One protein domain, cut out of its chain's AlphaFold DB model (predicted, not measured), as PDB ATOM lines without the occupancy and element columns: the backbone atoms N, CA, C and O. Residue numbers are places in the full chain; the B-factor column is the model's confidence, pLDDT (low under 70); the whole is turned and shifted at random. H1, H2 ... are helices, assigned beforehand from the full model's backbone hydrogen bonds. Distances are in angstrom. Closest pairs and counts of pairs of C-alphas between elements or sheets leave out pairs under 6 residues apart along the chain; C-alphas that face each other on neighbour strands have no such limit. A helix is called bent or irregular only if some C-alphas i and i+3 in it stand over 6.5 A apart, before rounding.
ATOM      1  N   PHE A 105     367.885 479.842 636.395       93.44
ATOM      2  CA  PHE A 105     369.146 479.126 636.176       93.44
ATOM      3  C   PHE A 105     370.011 479.756 635.082       93.44
ATOM      4  O   PHE A 105     371.233 479.656 635.147       93.44
ATOM      5  N   THR A 106     369.407 480.461 634.123       91.75
ATOM      6  CA  THR A 106     370.159 481.226 633.118       91.75
ATOM      7  C   THR A 106     371.008 482.301 633.786       91.75
ATOM      8  O   THR A 106     372.223 482.314 633.612       91.75
ATOM      9  N   THR A 107     370.417 483.134 634.647       92.12
ATOM     10  CA  THR A 107     371.180 484.156 635.386       92.12
ATOM     11  C   THR A 107     372.204 483.528 636.326       92.12
ATOM     12  O   THR A 107     373.340 484.000 636.401       92.12
ATOM     13  N   LEU A 108     371.825 482.439 637.003       93.75
ATOM     14  CA  LEU A 108     372.719 481.710 637.897       93.75
ATOM     15  C   LEU A 108     373.992 481.250 637.171       93.75
ATOM     16  O   LEU A 108     375.095 481.510 637.648       93.75
ATOM     17  N   PHE A 109     373.861 480.603 636.011       93.31
ATOM     18  CA  PHE A 109     375.005 480.051 635.287       93.31
ATOM     19  C   PHE A 109     375.744 481.061 634.414       93.31
ATOM     20  O   PHE A 109     376.950 480.889 634.255       93.31
ATOM     21  N   ASP A 110     375.089 482.093 633.885       89.88
ATOM     22  CA  ASP A 110     375.757 483.083 633.033       89.88
ATOM     23  C   ASP A 110     376.570 484.085 633.864       89.88
ATOM     24  O   ASP A 110     377.708 484.398 633.504       89.88
ATOM     25  N   ASN A 111     376.040 484.512 635.019       88.69
ATOM     26  CA  ASN A 111     376.564 485.675 635.740       88.69
ATOM     27  C   ASN A 111     377.116 485.374 637.137       88.69
ATOM     28  O   ASN A 111     377.964 486.124 637.610       88.69
ATOM     29  N   ILE A 112     376.635 484.323 637.811       92.62
ATOM     30  CA  ILE A 112     376.878 484.158 639.253       92.62
ATOM     31  C   ILE A 112     377.845 483.011 639.535       92.62
ATOM     32  O   ILE A 112     378.913 483.234 640.094       92.62
ATOM     33  N   VAL A 113     377.500 481.783 639.139       91.50
ATOM     34  CA  VAL A 113     378.321 480.595 639.413       91.50
ATOM     35  C   VAL A 113     379.703 480.775 638.791       91.50
ATOM     36  O   VAL A 113     379.810 481.189 637.639       91.50
ATOM     37  N   ASP A 114     380.770 480.430 639.503       90.25
ATOM     38  CA  ASP A 114     382.124 480.524 638.956       90.25
ATOM     39  C   ASP A 114     382.391 479.418 637.913       90.25
ATOM     40  O   ASP A 114     382.022 478.250 638.076       90.25
ATOM     41  N   LYS A 115     383.074 479.772 636.819       87.38
ATOM     42  CA  LYS A 115     383.432 478.865 635.711       87.38
ATOM     43  C   LYS A 115     384.194 477.601 636.137       87.38
ATOM     44  O   LYS A 115     384.123 476.583 635.438       87.38
ATOM     45  N   ARG A 116     384.905 477.642 637.269       83.75
ATOM     46  CA  ARG A 116     385.657 476.513 637.842       83.75
ATOM     47  C   ARG A 116     384.744 475.413 638.379       83.75
ATOM     48  O   ARG A 116     385.142 474.251 638.346       83.75
ATOM     49  N   ILE A 117     383.536 475.767 638.822       85.38
ATOM     50  CA  ILE A 117     382.555 474.838 639.408       85.38
ATOM     51  C   ILE A 117     381.303 474.655 638.543       85.38
ATOM     52  O   ILE A 117     380.485 473.786 638.832       85.38
ATOM     53  N   ALA A 118     381.155 475.439 637.471       89.38
ATOM     54  CA  ALA A 118     379.936 475.496 636.668       89.38
ATOM     55  C   ALA A 118     379.478 474.132 636.114       89.38
ATOM     56  O   ALA A 118     378.290 473.834 636.180       89.38
ATOM     57  N   LEU A 119     380.390 473.274 635.631       87.62
ATOM     58  CA  LEU A 119     380.027 471.931 635.141       87.62
ATOM     59  C   LEU A 119     379.505 471.022 636.263       87.62
ATOM     60  O   LEU A 119     378.491 470.349 636.084       87.62
ATOM     61  N   THR A 120     380.157 471.042 637.428       85.88
ATOM     62  CA  THR A 120     379.741 470.271 638.609       85.88
ATOM     63  C   THR A 120     378.392 470.756 639.133       85.88
ATOM     64  O   THR A 120     377.506 469.950 639.410       85.88
ATOM     65  N   ALA A 121     378.206 472.075 639.224       89.00
ATOM     66  CA  ALA A 121     376.934 472.670 639.614       89.00
ATOM     67  C   ALA A 121     375.823 472.302 638.618       89.00
ATOM     68  O   ALA A 121     374.752 471.874 639.036       89.00
ATOM     69  N   TYR A 122     376.081 472.384 637.310       91.81
ATOM     70  CA  TYR A 122     375.114 471.996 636.282       91.81
ATOM     71  C   TYR A 122     374.690 470.528 636.406       91.81
ATOM     72  O   TYR A 122     373.499 470.238 636.364       91.81
ATOM     73  N   GLN A 123     375.639 469.610 636.620       89.69
ATOM     74  CA  GLN A 123     375.345 468.187 636.810       89.69
ATOM     75  C   GLN A 123     374.377 467.939 637.972       89.69
ATOM     76  O   GLN A 123     373.405 467.204 637.815       89.69
ATOM     77  N   HIS A 124     374.645 468.526 639.136       87.31
ATOM     78  CA  HIS A 124     373.867 468.266 640.352       87.31
ATOM     79  C   HIS A 124     372.556 469.053 640.417       87.31
ATOM     80  O   HIS A 124     371.632 468.651 641.121       87.31
ATOM     81  N   LEU A 125     372.460 470.167 639.689       90.94
ATOM     82  CA  LEU A 125     371.231 470.950 639.569       90.94
ATOM     83  C   LEU A 125     370.372 470.528 638.372       90.94
ATOM     84  O   LEU A 125     369.267 471.040 638.234       90.94
ATOM     85  N   PHE A 126     370.843 469.600 637.532       92.25
ATOM     86  CA  PHE A 126     370.225 469.254 636.250       92.25
ATOM     87  C   PHE A 126     368.722 468.973 636.350       92.25
ATOM     88  O   PHE A 126     367.950 469.507 635.560       92.25
ATOM     89  N   ASP A 127     368.297 468.184 637.338       91.69
ATOM     90  CA  ASP A 127     366.889 467.799 637.503       91.69
ATOM     91  C   ASP A 127     365.987 468.958 637.973       91.69
ATOM     92  O   ASP A 127     364.768 468.866 637.858       91.69
ATOM     93  N   LEU A 128     366.572 470.049 638.478       92.00
ATOM     94  CA  LEU A 128     365.861 471.260 638.908       92.00
ATOM     95  C   LEU A 128     365.793 472.332 637.814       92.00
ATOM     96  O   LEU A 128     364.977 473.247 637.909       92.00
ATOM     97  N   ILE A 129     366.658 472.245 636.801       94.19
ATOM     98  CA  ILE A 129     366.668 473.180 635.674       94.19
ATOM     99  C   ILE A 129     365.390 472.962 634.845       94.19
ATOM    100  O   ILE A 129     365.066 471.807 634.557       94.19
ATOM    101  N   PRO A 130     364.675 474.021 634.421       93.06
ATOM    102  CA  PRO A 130     363.551 473.901 633.496       93.06
ATOM    103  C   PRO A 130     363.944 473.187 632.200       93.06
ATOM    104  O   PRO A 130     365.016 473.433 631.640       93.06
ATOM    105  N   ASP A 131     363.077 472.306 631.705       94.44
ATOM    106  CA  ASP A 131     363.343 471.485 630.520       94.44
ATOM    107  C   ASP A 131     363.739 472.336 629.306       94.44
ATOM    108  O   ASP A 131     364.677 472.001 628.585       94.44
ATOM    109  N   GLU A 132     363.090 473.486 629.120       92.12
ATOM    110  CA  GLU A 132     363.374 474.442 628.054       92.12
ATOM    111  C   GLU A 132     364.794 475.028 628.068       92.12
ATOM    112  O   GLU A 132     365.263 475.468 627.010       92.12
ATOM    113  N   ASP A 133     365.465 475.015 629.222       93.00
ATOM    114  CA  ASP A 133     366.761 475.655 629.444       93.00
ATOM    115  C   ASP A 133     367.921 474.655 629.458       93.00
ATOM    116  O   ASP A 133     369.047 475.035 629.126       93.00
ATOM    117  N   LYS A 134     367.666 473.377 629.787       95.06
ATOM    118  CA  LYS A 134     368.695 472.334 629.979       95.06
ATOM    119  C   LYS A 134     369.731 472.309 628.858       95.06
ATOM    120  O   LYS A 134     370.926 472.450 629.109       95.06
ATOM    121  N   TYR A 135     369.293 472.181 627.606       95.44
ATOM    122  CA  TYR A 135     370.224 472.070 626.479       95.44
ATOM    123  C   TYR A 135     371.058 473.342 626.259       95.44
ATOM    124  O   TYR A 135     372.270 473.269 626.060       95.44
ATOM    125  N   ASN A 136     370.432 474.519 626.318       93.00
ATOM    126  CA  ASN A 136     371.136 475.778 626.067       93.00
ATOM    127  C   ASN A 136     372.105 476.117 627.204       93.00
ATOM    128  O   ASN A 136     373.218 476.572 626.945       93.00
ATOM    129  N   LEU A 137     371.714 475.859 628.455       93.81
ATOM    130  CA  LEU A 137     372.592 476.003 629.613       93.81
ATOM    131  C   LEU A 137     373.787 475.060 629.537       93.81
ATOM    132  O   LEU A 137     374.903 475.494 629.809       93.81
ATOM    133  N   PHE A 138     373.593 473.816 629.095       92.38
ATOM    134  CA  PHE A 138     374.698 472.894 628.830       92.38
ATOM    135  C   PHE A 138     375.755 473.512 627.899       92.38
ATOM    136  O   PHE A 138     376.943 473.482 628.231       92.38
ATOM    137  N   LEU A 139     375.344 474.119 626.778       91.06
ATOM    138  CA  LEU A 139     376.274 474.760 625.839       91.06
ATOM    139  C   LEU A 139     377.006 475.949 626.471       91.06
ATOM    140  O   LEU A 139     378.226 476.050 626.354       91.06
ATOM    141  N   ARG A 140     376.283 476.826 627.180       89.62
ATOM    142  CA  ARG A 140     376.869 478.006 627.843       89.62
ATOM    143  C   ARG A 140     377.877 477.611 628.917       89.62
ATOM    144  O   ARG A 140     379.007 478.102 628.923       89.62
ATOM    145  N   VAL A 141     377.485 476.690 629.799       90.38
ATOM    146  CA  VAL A 141     378.329 476.183 630.886       90.38
ATOM    147  C   VAL A 141     379.576 475.512 630.323       90.38
ATOM    148  O   VAL A 141     380.674 475.762 630.822       90.38
ATOM    149  N   TYR A 142     379.435 474.716 629.260       87.38
ATOM    150  CA  TYR A 142     380.574 474.113 628.579       87.38
ATOM    151  C   TYR A 142     381.545 475.169 628.037       87.38
ATOM    152  O   TYR A 142     382.727 475.139 628.380       87.38
ATOM    153  N   CYS A 143     381.053 476.123 627.242       85.62
ATOM    154  CA  CYS A 143     381.888 477.141 626.607       85.62
ATOM    155  C   CYS A 143     382.651 478.008 627.617       85.62
ATOM    156  O   CYS A 143     383.749 478.476 627.307       85.62
ATOM    157  N   ARG A 144     382.083 478.224 628.810       86.06
ATOM    158  CA  ARG A 144     382.684 479.050 629.865       86.06
ATOM    159  C   ARG A 144     383.632 478.276 630.788       86.06
ATOM    160  O   ARG A 144     384.471 478.900 631.434       86.06
ATOM    161  N   SER A 145     383.501 476.952 630.900       82.06
ATOM    162  CA  SER A 145     384.237 476.173 631.902       82.06
ATOM    163  C   SER A 145     385.725 475.998 631.576       82.06
ATOM    164  O   SER A 145     386.114 475.775 630.434       82.06
ATOM    165  N   GLU A 146     386.568 476.018 632.612       71.69
ATOM    166  CA  GLU A 146     388.024 475.825 632.489       71.69
ATOM    167  C   GLU A 146     388.446 474.351 632.394       71.69
ATOM    168  O   GLU A 146     389.555 474.040 631.967       71.69
ATOM    169  N   SER A 147     387.579 473.432 632.820       61.56
ATOM    170  CA  SER A 147     387.913 472.013 633.003       61.56
ATOM    171  C   SER A 147     387.734 471.168 631.733       61.56
ATOM    172  O   SER A 147     388.151 470.008 631.703       61.56
ATOM    173  N   GLY A 148     387.069 471.711 630.705       61.19
ATOM    174  CA  GLY A 148     386.550 470.943 629.570       61.19
ATOM    175  C   GLY A 148     385.583 469.813 629.980       61.19
ATOM    176  O   GLY A 148     385.241 469.638 631.152       61.19
ATOM    177  N   PHE A 149     385.158 468.989 629.012       56.09
ATOM    178  CA  PHE A 149     384.197 467.894 629.235       56.09
ATOM    179  C   PHE A 149     384.705 466.722 630.087       56.09
ATOM    180  O   PHE A 149     383.907 465.884 630.486       56.09
ATOM    181  N   GLY A 150     385.999 466.653 630.423       59.78
ATOM    182  CA  GLY A 150     386.540 465.550 631.232       59.78
ATOM    183  C   GLY A 150     385.912 465.423 632.629       59.78
ATOM    184  O   GLY A 150     386.066 464.389 633.269       59.78
ATOM    185  N   SER A 151     385.204 466.464 633.079       65.50
ATOM    186  CA  SER A 151     384.501 466.525 634.364       65.50
ATOM    187  C   SER A 151     382.986 466.298 634.276       65.50
ATOM    188  O   SER A 151     382.360 466.135 635.316       65.50
TER     189      SER A 151
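AT A GLANCE: This is residues 105 to 151 of the 450 residues of the protein "Metal dependent phosphohydrolase" of Syntrophothermus lipocalidus (strain DSM 12680 / TGB-C1) (UniProt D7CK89). A small cluster of three helices: H2 and H3 lie side by side as an antiparallel helical hairpin, and the short H1 lies along one side of that pair, the three centres making a triangle. H1 packs on H3 and comes less near to H2, and after H3 a short tail with no named element, residues 145 to 151, ends the printed part. The printed part has 47 residues with three named helices in the order H1, H2, H3 and no named strand; the class is all helix. The whole is compact, with a radius of gyration of the C-alphas of 9.5 A, and rounded, with spans of 25 by 20 by 16 A.

IN THESE COORDINATES: H1 is residues 105 to 112, from C-alpha 105 at (369.146, 479.126, 636.176) to C-alpha 112, 9.7 A in length. It is neither bent nor irregular, but only just: C-alphas 109 and 112 are 6.0 A apart. H2 is residues 118 to 128, beginning with C-alpha 118 at (379.936, 475.496, 636.668), and is 14.9 A long from first to last C-alpha. It is irregular, with C-alphas 124 and 127 standing 7.6 A apart. H3 is residues 131 to 144, the longest helix by residues, 20.8 A from first to last C-alpha, and ends with C-alpha 144 at (382.684, 479.050, 629.865). It too is irregular, with C-alphas 132 and 135 standing 7.4 A apart.

HOW THE PARTS SIT: H1 and H3 touch, and their closest C-alphas, those of Phe 109 and Val 141, are 6.7 A apart. They run the same way at a shallow tilt of 23 degrees. H1 and H2 are close but not clearly touching, with the closest C-alphas, those of Phe 109 and Ala 118, 6.9 A apart. These two run opposite ways at a shallow tilt of 24 degrees. H2 and H3 form a helical hairpin; they touch, with the closest C-alphas, those of Ala 118 and Val 141, 6.0 A apart. They run opposite ways at a shallow tilt of 4 degrees. In H1 every O i to N i+4 pair is within hydrogen-bond range, against 5 of 7 in H2 and 8 of 10 in H3.

THE WHOLE: The two C-alphas farthest apart, those of Glu 132 and Ser 147, are 25.2 A apart, and the first and last printed C-alphas, those of Phe 105 and Ser 151, are 19.9 A apart. The printed part has no cut. The links from H1 to H2, of 5 residues, and from H2 to H3, of 2 residues, are both tight. The mean pLDDT of the printed part is 86.9, and the model's confidence is low, under 70, at residues 147 to 151.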